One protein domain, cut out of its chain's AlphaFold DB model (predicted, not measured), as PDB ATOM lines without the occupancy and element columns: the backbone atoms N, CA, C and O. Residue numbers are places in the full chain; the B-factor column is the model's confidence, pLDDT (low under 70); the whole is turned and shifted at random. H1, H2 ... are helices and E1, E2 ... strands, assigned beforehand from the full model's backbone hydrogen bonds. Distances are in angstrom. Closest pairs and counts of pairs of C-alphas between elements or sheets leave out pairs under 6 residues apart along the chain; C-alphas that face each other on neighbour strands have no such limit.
ATOM      1  N   PHE A  24     -48.048 -11.724 -35.355       94.88
ATOM      2  CA  PHE A  24     -49.135 -12.662 -35.607       94.88
ATOM      3  C   PHE A  24     -48.583 -14.076 -35.601       94.88
ATOM      4  O   PHE A  24     -47.516 -14.318 -36.179       94.88
ATOM      5  N   PHE A  25     -49.296 -15.015 -34.989       95.69
ATOM      6  CA  PHE A  25     -48.988 -16.420 -35.194       95.69
ATOM      7  C   PHE A  25     -49.305 -16.826 -36.629       95.69
ATOM      8  O   PHE A  25     -50.173 -16.252 -37.293       95.69
ATOM      9  N   ILE A  26     -48.609 -17.858 -37.096       95.69
ATOM     10  CA  ILE A  26     -48.983 -18.551 -38.323       95.69
ATOM     11  C   ILE A  26     -49.915 -19.698 -37.943       95.69
ATOM     12  O   ILE A  26     -49.555 -20.561 -37.138       95.69
ATOM     13  N   THR A  27     -51.112 -19.718 -38.525       95.44
ATOM     14  CA  THR A  27     -52.117 -20.760 -38.292       95.44
ATOM     15  C   THR A  27     -52.524 -21.480 -39.580       95.44
ATOM     16  O   THR A  27     -52.213 -21.068 -40.700       95.44
ATOM     17  N   GLY A  28     -53.224 -22.598 -39.415       93.56
ATOM     18  CA  GLY A  28     -53.643 -23.502 -40.480       93.56
ATOM     19  C   GLY A  28     -53.096 -24.922 -40.300       93.56
ATOM     20  O   GLY A  28     -52.408 -25.200 -39.314       93.56
ATOM     21  N   PRO A  29     -53.410 -25.834 -41.236       94.38
ATOM     22  CA  PRO A  29     -53.019 -27.238 -41.137       94.38
ATOM     23  C   PRO A  29     -51.506 -27.439 -40.980       94.38
ATOM     24  O   PRO A  29     -50.727 -26.885 -41.760       94.38
ATOM     25  N   GLY A  30     -51.101 -28.235 -39.989       93.31
ATOM     26  CA  GLY A  30     -49.709 -28.598 -39.697       93.31
ATOM     27  C   GLY A  30     -48.878 -27.521 -38.991       93.31
ATOM     28  O   GLY A  30     -47.715 -27.771 -38.672       93.31
ATOM     29  N   THR A  31     -49.446 -26.337 -38.750       95.56
ATOM     30  CA  THR A  31     -48.773 -25.247 -38.025       95.56
ATOM     31  C   THR A  31     -48.770 -25.490 -36.518       95.56
ATOM     32  O   THR A  31     -49.513 -26.321 -35.994       95.56
ATOM     33  N   MET A  32     -47.965 -24.715 -35.789       94.44
ATOM     34  CA  MET A  32     -47.894 -24.784 -34.326       94.44
ATOM     35  C   MET A  32     -49.218 -24.468 -33.615       94.44
ATOM     36  O   MET A  32     -49.378 -24.881 -32.471       94.44
ATOM     37  N   PHE A  33     -50.152 -23.754 -34.253       91.56
ATOM     38  CA  PHE A  33     -51.424 -23.345 -33.646       91.56
ATOM     39  C   PHE A  33     -52.650 -23.752 -34.475       91.56
ATOM     40  O   PHE A  33     -53.652 -23.031 -34.535       91.56
ATOM     41  N   GLU A  34     -52.592 -24.920 -35.122       91.25
ATOM     42  CA  GLU A  34     -53.706 -25.458 -35.905       91.25
ATOM     43  C   GLU A  34     -54.984 -25.585 -35.057       91.25
ATOM     44  O   GLU A  34     -55.039 -26.296 -34.048       91.25
ATOM     45  N   GLY A  35     -56.044 -24.883 -35.470       86.25
ATOM     46  CA  GLY A  35     -57.341 -24.930 -34.790       86.25
ATOM     47  C   GLY A  35     -57.284 -24.493 -33.321       86.25
ATOM     48  O   GLY A  35     -58.053 -25.009 -32.505       86.25
ATOM     49  N   GLY A  36     -56.347 -23.601 -32.970       83.62
ATOM     50  CA  GLY A  36     -56.151 -23.098 -31.608       83.62
ATOM     51  C   GLY A  36     -55.498 -24.099 -30.651       83.62
ATOM     52  O   GLY A  36     -55.574 -23.927 -29.434       83.62
ATOM     53  N   ARG A  37     -54.887 -25.171 -31.168       86.50
ATOM     54  CA  ARG A  37     -54.181 -26.181 -30.368       86.50
ATOM     55  C   ARG A  37     -52.684 -26.054 -30.581       86.50
ATOM     56  O   ARG A  37     -52.253 -25.869 -31.707       86.50
ATOM     57  N   ALA A  38     -51.916 -26.240 -29.512       91.06
ATOM     58  CA  ALA A  38     -50.465 -26.332 -29.584       91.06
ATOM     59  C   ALA A  38     -50.004 -27.798 -29.471       91.06
ATOM     60  O   ALA A  38     -50.489 -28.508 -28.576       91.06
ATOM     61  N   PRO A  39     -49.080 -28.268 -30.331       92.31
ATOM     62  CA  PRO A  39     -48.459 -29.576 -30.176       92.31
ATOM     63  C   PRO A  39     -47.587 -29.605 -28.915       92.31
ATOM     64  O   PRO A  39     -47.213 -28.570 -28.353       92.31
ATOM     65  N   ARG A  40     -47.230 -30.802 -28.436       93.69
ATOM     66  CA  ARG A  40     -46.195 -30.906 -27.399       93.69
ATOM     67  C   ARG A  40     -44.837 -30.713 -28.056       93.69
ATOM     68  O   ARG A  40     -44.647 -31.073 -29.208       93.69
ATOM     69  N   MET A  41     -43.847 -30.290 -27.274       92.25
ATOM     70  CA  MET A  41     -42.472 -30.121 -27.766       92.25
ATOM     71  C   MET A  41     -41.925 -31.369 -28.488       92.25
ATOM     72  O   MET A  41     -41.223 -31.261 -29.481       92.25
ATOM     73  N   ARG A  42     -42.288 -32.571 -28.015       94.50
ATOM     74  CA  ARG A  42     -41.872 -33.852 -28.617       94.50
ATOM     75  C   ARG A  42     -42.487 -34.137 -29.998       94.50
ATOM     76  O   ARG A  42     -42.015 -35.043 -30.673       94.50
ATOM     77  N   ASP A  43     -43.563 -33.434 -30.346       93.75
ATOM     78  CA  ASP A  43     -44.312 -33.609 -31.593       93.75
ATOM     79  C   ASP A  43     -43.788 -32.649 -32.692       93.75
ATOM     80  O   ASP A  43     -44.247 -32.695 -33.831       93.75
ATOM     81  N   ILE A  44     -42.810 -31.787 -32.368       94.75
ATOM     82  CA  ILE A  44     -42.110 -30.895 -33.307       94.75
ATOM     83  C   ILE A  44     -40.967 -31.685 -33.956       94.75
ATOM     84  O   ILE A  44     -39.809 -31.617 -33.540       94.75
ATOM     85  N   HIS A  45     -41.319 -32.517 -34.932       95.00
ATOM     86  CA  HIS A  45     -40.402 -33.454 -35.580       95.00
ATOM     87  C   HIS A  45     -39.382 -32.781 -36.501       95.00
ATOM     88  O   HIS A  45     -38.283 -33.312 -36.649       95.00
ATOM     89  N   ASP A  46     -39.698 -31.602 -37.036       92.75
ATOM     90  CA  ASP A  46     -38.780 -30.849 -37.904       92.75
ATOM     91  C   ASP A  46     -37.692 -30.104 -37.100       92.75
ATOM     92  O   ASP A  46     -36.696 -29.628 -37.652       92.75
ATOM     93  N   GLY A  47     -37.844 -30.072 -35.770       94.25
ATOM     94  CA  GLY A  47     -36.952 -29.410 -34.825       94.25
ATOM     95  C   GLY A  47     -37.369 -27.970 -34.524       94.25
ATOM     96  O   GLY A  47     -37.769 -27.212 -35.398       94.25
ATOM     97  N   THR A  48     -37.230 -27.556 -33.264       94.94
ATOM     98  CA  THR A  48     -37.711 -26.249 -32.778       94.94
ATOM     99  C   THR A  48     -37.046 -25.052 -33.458       94.94
ATOM    100  O   THR A  48     -37.696 -24.037 -33.680       94.94
ATOM    101  N   SER A  49     -35.775 -25.180 -33.841       94.94
ATOM    102  CA  SER A  49     -35.032 -24.141 -34.569       94.94
ATOM    103  C   SER A  49     -35.417 -24.023 -36.047       94.94
ATOM    104  O   SER A  49     -34.989 -23.078 -36.704       94.94
ATOM    105  N   ASN A  50     -36.199 -24.974 -36.569       94.50
ATOM    106  CA  ASN A  50     -36.669 -25.017 -37.956       94.50
ATOM    107  C   ASN A  50     -38.181 -24.793 -38.072       94.50
ATOM    108  O   ASN A  50     -38.721 -24.850 -39.170       94.50
ATOM    109  N   THR A  51     -38.870 -24.538 -36.960       96.19
ATOM    110  CA  THR A  51     -40.315 -24.311 -36.944       96.19
ATOM    111  C   THR A  51     -40.595 -22.873 -36.534       96.19
ATOM    112  O   THR A  51     -40.314 -22.463 -35.409       96.19
ATOM    113  N   MET A  52     -41.152 -22.105 -37.460       96.81
ATOM    114  CA  MET A  52     -41.582 -20.726 -37.279       96.81
ATOM    115  C   MET A  52     -42.958 -20.682 -36.607       96.81
ATOM    116  O   MET A  52     -43.859 -21.462 -36.916       96.81
ATOM    117  N   VAL A  53     -43.112 -19.752 -35.671       96.12
ATOM    118  CA  VAL A  53     -44.269 -19.642 -34.778       96.12
ATOM    119  C   VAL A  53     -45.062 -18.376 -35.071       96.12
ATOM    120  O   VAL A  53     -46.278 -18.434 -35.254       96.12
ATOM    121  N   ALA A  54     -44.374 -17.238 -35.117       96.38
ATOM    122  CA  ALA A  54     -44.967 -15.930 -35.345       96.38
ATOM    123  C   ALA A  54     -44.099 -15.100 -36.283       96.38
ATOM    124  O   ALA A  54     -42.890 -15.319 -36.369       96.38
ATOM    125  N   VAL A  55     -44.710 -14.128 -36.945       96.69
ATOM    126  CA  VAL A  55     -44.027 -13.196 -37.844       96.69
ATOM    127  C   VAL A  55     -44.399 -11.765 -37.514       96.69
ATOM    128  O   VAL A  55     -45.502 -11.485 -37.041       96.69
ATOM    129  N   GLU A  56     -43.469 -10.861 -37.780       94.94
ATOM    130  CA  GLU A  56     -43.737  -9.438 -37.820       94.94
ATOM    131  C   GLU A  56     -44.376  -9.068 -39.161       94.94
ATOM    132  O   GLU A  56     -43.836  -9.368 -40.225       94.94
ATOM    133  N   VAL A  57     -45.512  -8.384 -39.100       92.38
ATOM    134  CA  VAL A  57     -46.209  -7.792 -40.235       92.38
ATOM    135  C   VAL A  57     -46.433  -6.318 -39.946       92.38
ATOM    136  O   VAL A  57     -46.993  -5.940 -38.912       92.38
ATOM    137  N   GLN A  58     -46.021  -5.466 -40.875       87.50
ATOM    138  CA  GLN A  58     -46.247  -4.034 -40.759       87.50
ATOM    139  C   GLN A  58     -47.647  -3.638 -41.238       87.50
ATOM    140  O   GLN A  58     -48.125  -4.071 -42.281       87.50
ATOM    141  N   GLY A  59     -48.295  -2.750 -40.481       79.25
ATOM    142  CA  GLY A  59     -49.470  -2.015 -40.957       79.25
ATOM    143  C   GLY A  59     -50.768  -2.817 -41.096       79.25
ATOM    144  O   GLY A  59     -51.720  -2.288 -41.667       79.25
ATOM    145  N   LEU A  60     -50.848  -4.045 -40.571       86.12
ATOM    146  CA  LEU A  60     -52.142  -4.713 -40.414       86.12
ATOM    147  C   LEU A  60     -52.982  -3.975 -39.365       86.12
ATOM    148  O   LEU A  60     -52.543  -3.735 -38.237       86.12
ATOM    149  N   ASP A  61     -54.211  -3.628 -39.738       88.06
ATOM    150  CA  ASP A  61     -55.166  -2.987 -38.838       88.06
ATOM    151  C   ASP A  61     -55.842  -4.040 -37.948       88.06
ATOM    152  O   ASP A  61     -56.982  -4.436 -38.173       88.06
ATOM    153  N   THR A  62     -55.088  -4.598 -36.999       89.88
ATOM    154  CA  THR A  62     -55.585  -5.613 -36.059       89.88
ATOM    155  C   THR A  62     -55.293  -5.195 -34.632       89.88
ATOM    156  O   THR A  62     -54.134  -5.101 -34.223       89.88
ATOM    157  N   HIS A  63     -56.355  -4.968 -33.862       89.62
ATOM    158  CA  HIS A  63     -56.247  -4.592 -32.458       89.62
ATOM    159  C   HIS A  63     -55.572  -5.716 -31.656       89.62
ATOM    160  O   HIS A  63     -55.899  -6.885 -31.827       89.62
ATOM    161  N   TRP A  64     -54.673  -5.381 -30.726       87.06
ATOM    162  CA  TRP A  64     -53.840  -6.366 -30.014       87.06
ATOM    163  C   TRP A  64     -54.628  -7.450 -29.254       87.06
ATOM    164  O   TRP A  64     -54.128  -8.549 -29.044       87.06
ATOM    165  N   ALA A  65     -55.842  -7.123 -28.799       88.50
ATOM    166  CA  ALA A  65     -56.714  -8.032 -28.047       88.50
ATOM    167  C   ALA A  65     -57.661  -8.863 -28.934       88.50
ATOM    168  O   ALA A  65     -58.467  -9.637 -28.414       88.50
ATOM    169  N   GLU A  66     -57.629  -8.665 -30.252       91.12
ATOM    170  CA  GLU A  66     -58.428  -9.447 -31.189       91.12
ATOM    171  C   GLU A  66     -57.807 -10.843 -31.373       91.12
ATOM    172  O   GLU A  66     -56.597 -10.943 -31.571       91.12
ATOM    173  N   PRO A  67     -58.590 -11.938 -31.337       89.50
ATOM    174  CA  PRO A  67     -58.086 -13.293 -31.558       89.50
ATOM    175  C   PRO A  67     -57.892 -13.568 -33.060       89.50
ATOM    176  O   PRO A  67     -58.532 -14.458 -33.627       89.50
ATOM    177  N   ARG A  68     -57.058 -12.755 -33.714       91.19
ATOM    178  CA  ARG A  68     -56.769 -12.823 -35.147       91.19
ATOM    179  C   ARG A  68     -55.284 -13.096 -35.367       91.19
ATOM    180  O   ARG A  68     -54.437 -12.297 -34.992       91.19
ATOM    181  N   ASP A  69     -55.021 -14.187 -36.072       93.88
ATOM    182  CA  ASP A  69     -53.712 -14.600 -36.577       93.88
ATOM    183  C   ASP A  69     -53.766 -14.721 -38.108       93.88
ATOM    184  O   ASP A  69     -54.833 -14.531 -38.704       93.88
ATOM    185  N   ILE A  70     -52.637 -15.029 -38.751       95.44
ATOM    186  CA  ILE A  70     -52.558 -15.127 -40.216       95.44
ATOM    187  C   ILE A  70     -52.315 -16.561 -40.683       95.44
ATOM    188  O   ILE A  70     -51.621 -17.355 -40.048       95.44
ATOM    189  N   THR A  71     -52.878 -16.900 -41.833       96.12
ATOM    190  CA  THR A  71     -52.619 -18.168 -42.521       96.12
ATOM    191  C   THR A  71     -51.333 -18.114 -43.347       96.12
ATOM    192  O   THR A  71     -50.814 -17.044 -43.661       96.12
ATOM    193  N   TYR A  72     -50.824 -19.280 -43.763       96.06
ATOM    194  CA  TYR A  72     -49.717 -19.353 -44.729       96.06
ATOM    195  C   TYR A  72     -50.029 -18.610 -46.042       96.06
ATOM    196  O   TYR A  72     -49.159 -17.940 -46.592       96.06
ATOM    197  N   ASP A  73     -51.267 -18.701 -46.535       97.06
ATOM    198  CA  ASP A  73     -51.657 -18.048 -47.786       97.06
ATOM    199  C   ASP A  73     -51.705 -16.518 -47.632       97.06
ATOM    200  O   ASP A  73     -51.225 -15.801 -48.509       97.06
ATOM    201  N   GLU A  74     -52.210 -16.008 -46.501       96.88
ATOM    202  CA  GLU A  74     -52.132 -14.577 -46.164       96.88
ATOM    203  C   GLU A  74     -50.675 -14.116 -46.026       96.88
ATOM    204  O   GLU A  74     -50.317 -13.064 -46.552       96.88
ATOM    205  N   LEU A  75     -49.809 -14.913 -45.388       96.81
ATOM    206  CA  LEU A  75     -48.375 -14.628 -45.293       96.81
ATOM    207  C   LEU A  75     -47.733 -14.502 -46.684       96.81
ATOM    208  O   LEU A  75     -47.001 -13.548 -46.945       96.81
ATOM    209  N   VAL A  76     -48.026 -15.429 -47.600       97.06
ATOM    210  CA  VAL A  76     -47.533 -15.372 -48.986       97.06
ATOM    211  C   VAL A  76     -48.016 -14.104 -49.685       97.06
ATOM    212  O   VAL A  76     -47.196 -13.401 -50.275       97.06
ATOM    213  N   GLN A  77     -49.303 -13.770 -49.558       96.81
ATOM    214  CA  GLN A  77     -49.875 -12.554 -50.141       96.81
ATOM    215  C   GLN A  77     -49.205 -11.284 -49.612       96.81
ATOM    216  O   GLN A  77     -48.903 -10.399 -50.406       96.81
ATOM    217  N   LEU A  78     -48.937 -11.205 -48.306       95.94
ATOM    218  CA  LEU A  78     -48.258 -10.066 -47.678       95.94
ATOM    219  C   LEU A  78     -46.818  -9.897 -48.179       95.94
ATOM    220  O   LEU A  78     -46.350  -8.767 -48.340       95.94
ATOM    221  N   ILE A  79     -46.114 -11.004 -48.431       95.75
ATOM    222  CA  ILE A  79     -44.773 -10.980 -49.028       95.75
ATOM    223  C   ILE A  79     -44.860 -10.507 -50.485       95.75
ATOM    224  O   ILE A  79     -44.156  -9.577 -50.865       95.75
ATOM    225  N   ASP A  80     -45.739 -11.113 -51.291       95.19
ATOM    226  CA  ASP A  80     -45.880 -10.805 -52.722       95.19
ATOM    227  C   ASP A  80     -46.362  -9.370 -52.981       95.19
ATOM    228  O   ASP A  80     -45.954  -8.743 -53.960       95.19
ATOM    229  N   SER A  81     -47.216  -8.827 -52.109       93.94
ATOM    230  CA  SER A  81     -47.692  -7.444 -52.205       93.94
ATOM    231  C   SER A  81     -46.691  -6.416 -51.667       93.94
ATOM    232  O   SER A  81     -46.910  -5.214 -51.835       93.94
ATOM    233  N   GLY A  82     -45.609  -6.861 -51.017       91.25
ATOM    234  CA  GLY A  82     -44.634  -5.994 -50.353       91.25
ATOM    235  C   GLY A  82     -45.176  -5.305 -49.097       91.25
ATOM    236  O   GLY A  82     -44.614  -4.304 -48.660       91.25
ATOM    237  N   GLN A  83     -46.274  -5.802 -48.524       91.06
ATOM    238  CA  GLN A  83     -46.901  -5.220 -47.332       91.06
ATOM    239  C   GLN A  83     -46.374  -5.817 -46.024       91.06
ATOM    240  O   GLN A  83     -46.639  -5.267 -44.961       91.06
ATOM    241  N   ILE A  84     -45.625  -6.924 -46.079       93.38
ATOM    242  CA  ILE A  84     -45.121  -7.582 -44.868       93.38
ATOM    243  C   ILE A  84     -44.118  -6.726 -44.083       93.38
ATOM    244  O   ILE A  84     -44.171  -6.686 -42.856       93.38
ATOM    245  N   SER A  85     -43.213  -6.031 -44.776       91.31
ATOM    246  CA  SER A  85     -42.130  -5.254 -44.172       91.31
ATOM    247  C   SER A  85     -41.644  -4.168 -45.128       91.31
ATOM    248  O   SER A  85     -41.606  -4.366 -46.341       91.31
ATOM    249  N   THR A  86     -41.232  -3.032 -44.568       87.69
ATOM    250  CA  THR A  86     -40.520  -1.965 -45.287       87.69
ATOM    251  C   THR A  86     -38.998  -2.137 -45.258       87.69
ATOM    252  O   THR A  86     -38.298  -1.432 -45.988       87.69
ATOM    253  N   ASP A  87     -38.465  -3.061 -44.445       90.12
ATOM    254  CA  ASP A  87     -37.032  -3.368 -44.415       90.12
ATOM    255  C   ASP A  87     -36.672  -4.284 -45.602       90.12
ATOM    256  O   ASP A  87     -37.184  -5.405 -45.691       90.12
ATOM    257  N   PRO A  88     -35.768  -3.862 -46.507       90.12
ATOM    258  CA  PRO A  88     -35.356  -4.683 -47.644       90.12
ATOM    259  C   PRO A  88     -34.653  -5.988 -47.244       90.12
ATOM    260  O   PRO A  88     -34.513  -6.873 -48.086       90.12
ATOM    261  N   LYS A  89     -34.186  -6.125 -45.996       91.88
ATOM    262  CA  LYS A  89     -33.580  -7.366 -45.496       91.88
ATOM    263  C   LYS A  89     -34.603  -8.469 -45.248       91.88
ATOM    264  O   LYS A  89     -34.209  -9.632 -45.260       91.88
ATOM    265  N   GLY A  90     -35.867  -8.128 -44.992       94.88
ATOM    266  CA  GLY A  90     -36.871  -9.113 -44.613       94.88
ATOM    267  C   GLY A  90     -37.817  -8.672 -43.506       94.88
ATOM    268  O   GLY A  90     -37.989  -7.486 -43.216       94.88
ATOM    269  N   PHE A  91     -38.427  -9.668 -42.876       95.31
ATOM    270  CA  PHE A  91     -39.296  -9.514 -41.712       95.31
ATOM    271  C   PHE A  91     -38.812 -10.410 -40.573       95.31
ATOM    272  O   PHE A  91     -38.182 -11.443 -40.808       95.31
ATOM    273  N   ASN A  92     -39.089 -10.017 -39.331       96.06
ATOM    274  CA  ASN A  92     -38.726 -10.830 -38.179       96.06
ATOM    275  C   ASN A  92     -39.676 -12.020 -38.034       96.06
ATOM    276  O   ASN A  92     -40.890 -11.887 -38.168       96.06
ATOM    277  N   ALA A  93     -39.117 -13.170 -37.691       97.19
ATOM    278  CA  ALA A  93     -39.834 -14.391 -37.386       97.19
ATOM    279  C   ALA A  93     -39.357 -14.961 -36.052       97.19
ATOM    280  O   ALA A  93     -38.156 -15.056 -35.800       97.19
ATOM    281  N   LEU A  94     -40.309 -15.357 -35.214       97.38
ATOM    282  CA  LEU A  94     -40.060 -16.105 -33.991       97.38
ATOM    283  C   LEU A  94     -40.012 -17.598 -34.312       97.38
ATOM    284  O   LEU A  94     -40.974 -18.147 -34.854       97.38
ATOM    285  N   MET A  95     -38.930 -18.252 -33.912       97.06
ATOM    286  CA  MET A  95     -38.763 -19.700 -33.988       97.06
ATOM    287  C   MET A  95     -39.282 -20.379 -32.711       97.06
ATOM    288  O   MET A  95     -39.391 -19.759 -31.651       97.06
ATOM    289  N   ALA A  96     -39.605 -21.671 -32.784       96.12
ATOM    290  CA  ALA A  96     -40.179 -22.421 -31.661       96.12
ATOM    291  C   ALA A  96     -39.193 -22.669 -30.506       96.12
ATOM    292  O   ALA A  96     -39.616 -23.035 -29.408       96.12
ATOM    293  N   ASP A  97     -37.896 -22.455 -30.724       95.69
ATOM    294  CA  ASP A  97     -36.863 -22.443 -29.681       95.69
ATOM    295  C   ASP A  97     -36.685 -21.072 -28.999       95.69
ATOM    296  O   ASP A  97     -35.926 -20.966 -28.033       95.69
ATOM    297  N   GLY A  98     -37.404 -20.043 -29.456       95.62
ATOM    298  CA  GLY A  98     -37.334 -18.679 -28.940       95.62
ATOM    299  C   GLY A  98     -36.318 -17.778 -29.644       95.62
ATOM    300  O   GLY A  98     -36.217 -16.606 -29.276       95.62
ATOM    301  N   ASP A  99     -35.585 -18.285 -30.639       96.50
ATOM    302  CA  ASP A  99     -34.707 -17.468 -31.476       96.50
ATOM    303  C   ASP A  99     -35.526 -16.568 -32.417       96.50
ATOM    304  O   ASP A  99     -36.627 -16.926 -32.847       96.50
ATOM    305  N   VAL A 100     -34.989 -15.392 -32.746       96.12
ATOM    306  CA  VAL A 100     -35.613 -14.457 -33.695       96.12
ATOM    307  C   VAL A 100     -34.722 -14.320 -34.912       96.12
ATOM    308  O   VAL A 100     -33.541 -13.990 -34.802       96.12
ATOM    309  N   ARG A 101     -35.306 -14.541 -36.088       95.38
ATOM    310  CA  ARG A 101     -34.591 -14.530 -37.365       95.38
ATOM    311  C   ARG A 101     -35.208 -13.553 -38.340       95.38
ATOM    312  O   ARG A 101     -36.414 -13.338 -38.326       95.38
ATOM    313  N   VAL A 102     -34.374 -12.994 -39.208       96.38
ATOM    314  CA  VAL A 102     -34.838 -12.187 -40.337       96.38
ATOM    315  C   VAL A 102     -35.053 -13.119 -41.520       96.38
ATOM    316  O   VAL A 102     -34.105 -13.741 -41.997       96.38
ATOM    317  N   ILE A 103     -36.294 -13.223 -41.982       96.94
ATOM    318  CA  ILE A 103     -36.661 -14.025 -43.147       96.94
ATOM    319  C   ILE A 103     -36.606 -13.135 -44.390       96.94
ATOM    320  O   ILE A 103     -37.308 -12.119 -44.425       96.94
ATOM    321  N   PRO A 104     -35.797 -13.484 -45.406       96.25
ATOM    322  CA  PRO A 104     -35.643 -12.653 -46.590       96.25
ATOM    323  C   PRO A 104     -36.916 -12.658 -47.447       96.25
ATOM    324  O   PRO A 104     -37.647 -13.648 -47.508       96.25
ATOM    325  N   LEU A 105     -37.184 -11.539 -48.124       94.88
ATOM    326  CA  LEU A 105     -38.401 -11.354 -48.930       94.88
ATOM    327  C   LEU A 105     -38.440 -12.249 -50.180       94.88
ATOM    328  O   LEU A 105     -39.518 -12.522 -50.701       94.88
ATOM    329  N   ASP A 106     -37.280 -12.707 -50.651       95.12
ATOM    330  CA  ASP A 106     -37.113 -13.600 -51.800       95.12
ATOM    331  C   ASP A 106     -36.983 -15.083 -51.407       95.12
ATOM    332  O   ASP A 106     -36.601 -15.909 -52.239       95.12
ATOM    333  N   ILE A 107     -37.319 -15.439 -50.158       96.31
ATOM    334  CA  ILE A 107     -37.321 -16.828 -49.690       96.31
ATOM    335  C   ILE A 107     -38.154 -17.729 -50.613       96.31
ATOM    336  O   ILE A 107     -39.284 -17.415 -50.997       96.31
ATOM    337  N   ASP A 108     -37.601 -18.899 -50.935       95.88
ATOM    338  CA  ASP A 108     -38.310 -19.903 -51.716       95.88
ATOM    339  C   ASP A 108     -39.599 -20.352 -51.001       95.88
ATOM    340  O   ASP A 108     -39.612 -20.627 -49.799       95.88
ATOM    341  N   ARG A 109     -40.703 -20.462 -51.752       95.25
ATOM    342  CA  ARG A 109     -42.031 -20.759 -51.190       95.25
ATOM    343  C   ARG A 109     -42.111 -22.142 -50.552       95.25
ATOM    344  O   ARG A 109     -42.835 -22.306 -49.576       95.25
ATOM    345  N   SER A 110     -41.370 -23.127 -51.059       94.94
ATOM    346  CA  SER A 110     -41.335 -24.456 -50.437       94.94
ATOM    347  C   SER A 110     -40.583 -24.424 -49.107       94.94
ATOM    348  O   SER A 110     -41.054 -24.994 -48.126       94.94
ATOM    349  N   THR A 111     -39.493 -23.655 -49.039       95.81
ATOM    350  CA  THR A 111     -38.734 -23.422 -47.799       95.81
ATOM    351  C   THR A 111     -39.585 -22.669 -46.777       95.81
ATOM    352  O   THR A 111     -39.696 -23.099 -45.630       95.81
ATOM    353  N   LEU A 112     -40.252 -21.587 -47.194       96.38
ATOM    354  CA  LEU A 112     -41.164 -20.831 -46.335       96.38
ATOM    355  C   LEU A 112     -42.279 -21.728 -45.791       96.38
ATOM    356  O   LEU A 112     -42.566 -21.684 -44.598       96.38
ATOM    357  N   LYS A 113     -42.890 -22.561 -46.645       95.75
ATOM    358  CA  LYS A 113     -43.944 -23.488 -46.228       95.75
ATOM    359  C   LYS A 113     -43.443 -24.480 -45.186       95.75
ATOM    360  O   LYS A 113     -44.109 -24.626 -44.163       95.75
ATOM    361  N   ALA A 114     -42.289 -25.098 -45.425       95.75
ATOM    362  CA  ALA A 114     -41.687 -26.054 -44.502       95.75
ATOM    363  C   ALA A 114     -41.420 -25.423 -43.126       95.75
ATOM    364  O   ALA A 114     -41.757 -26.014 -42.105       95.75
ATOM    365  N   LEU A 115     -40.938 -24.173 -43.087       96.56
ATOM    366  CA  LEU A 115     -40.759 -23.433 -41.832       96.56
ATOM    367  C   LEU A 115     -42.075 -23.223 -41.068       96.56
ATOM    368  O   LEU A 115     -42.050 -23.127 -39.847       96.56
ATOM    369  N   THR A 116     -43.226 -23.131 -41.743       96.44
ATOM    370  CA  THR A 116     -44.521 -22.916 -41.062       96.44
ATOM    371  C   THR A 116     -45.102 -24.166 -40.405       96.44
ATOM    372  O   THR A 116     -46.065 -24.054 -39.644       96.44
ATOM    373  N   THR A 117     -44.560 -25.350 -40.696       96.25
ATOM    374  CA  THR A 117     -45.066 -26.629 -40.188       96.25
ATOM    375  C   THR A 117     -44.116 -27.249 -39.170       96.25
ATOM    376  O   THR A 117     -42.921 -26.976 -39.170       96.25
TER     377      THR A 117
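This is residues 24 to 117 of the 127 residues of an uncharacterized protein of Planctomycetaceae bacterium (UniProt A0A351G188). Little regular structure: a small, strongly twisted sheet, E1 E2 E3 E4, is grazed by two short helices, H1 and H2, amid long loops, residues 28 to 51 and 57 to 71. The printed part has 94 residues, 34 in named elements, mixed class, in the order E1 E2 H1 E3 E4 H2; E2, E3 and E4 are antiparallel. It is compact, radius of gyration of the C-alphas 12.7 A, spanning 36 by 29 by 21 A.

Find C-alpha 24 at (-49.135, -12.662, -35.607), where E1, residues 24 to 27, begins. Then come E2, 52 to 56; H1, 72 to 80, 12.3 A long; E3, 91 to 95, 12.8 A; E4, 100 to 103; and H2, 109 to 115, ending at (-40.759, -23.433, -41.832).

E1 meets E2 only at a point, C-alphas 25 and 54 facing each other at 4.1 A. Look across antiparallel E2 and E3: N 53 and O 94 are 2.8 A apart, within hydrogen-bond range. In hairpin E3 and E4, N 93 and O 101 are 2.8 A apart. H1 and H2 only graze the sheet; in both, every O i to N i+4 pair is within range.

C-alphas 42 and 86, the farthest apart, are 36.0 A apart. Links E1 to E2 and E2 to H1 are long. The printed part has no cut; no printed residue is under pLDDT 70.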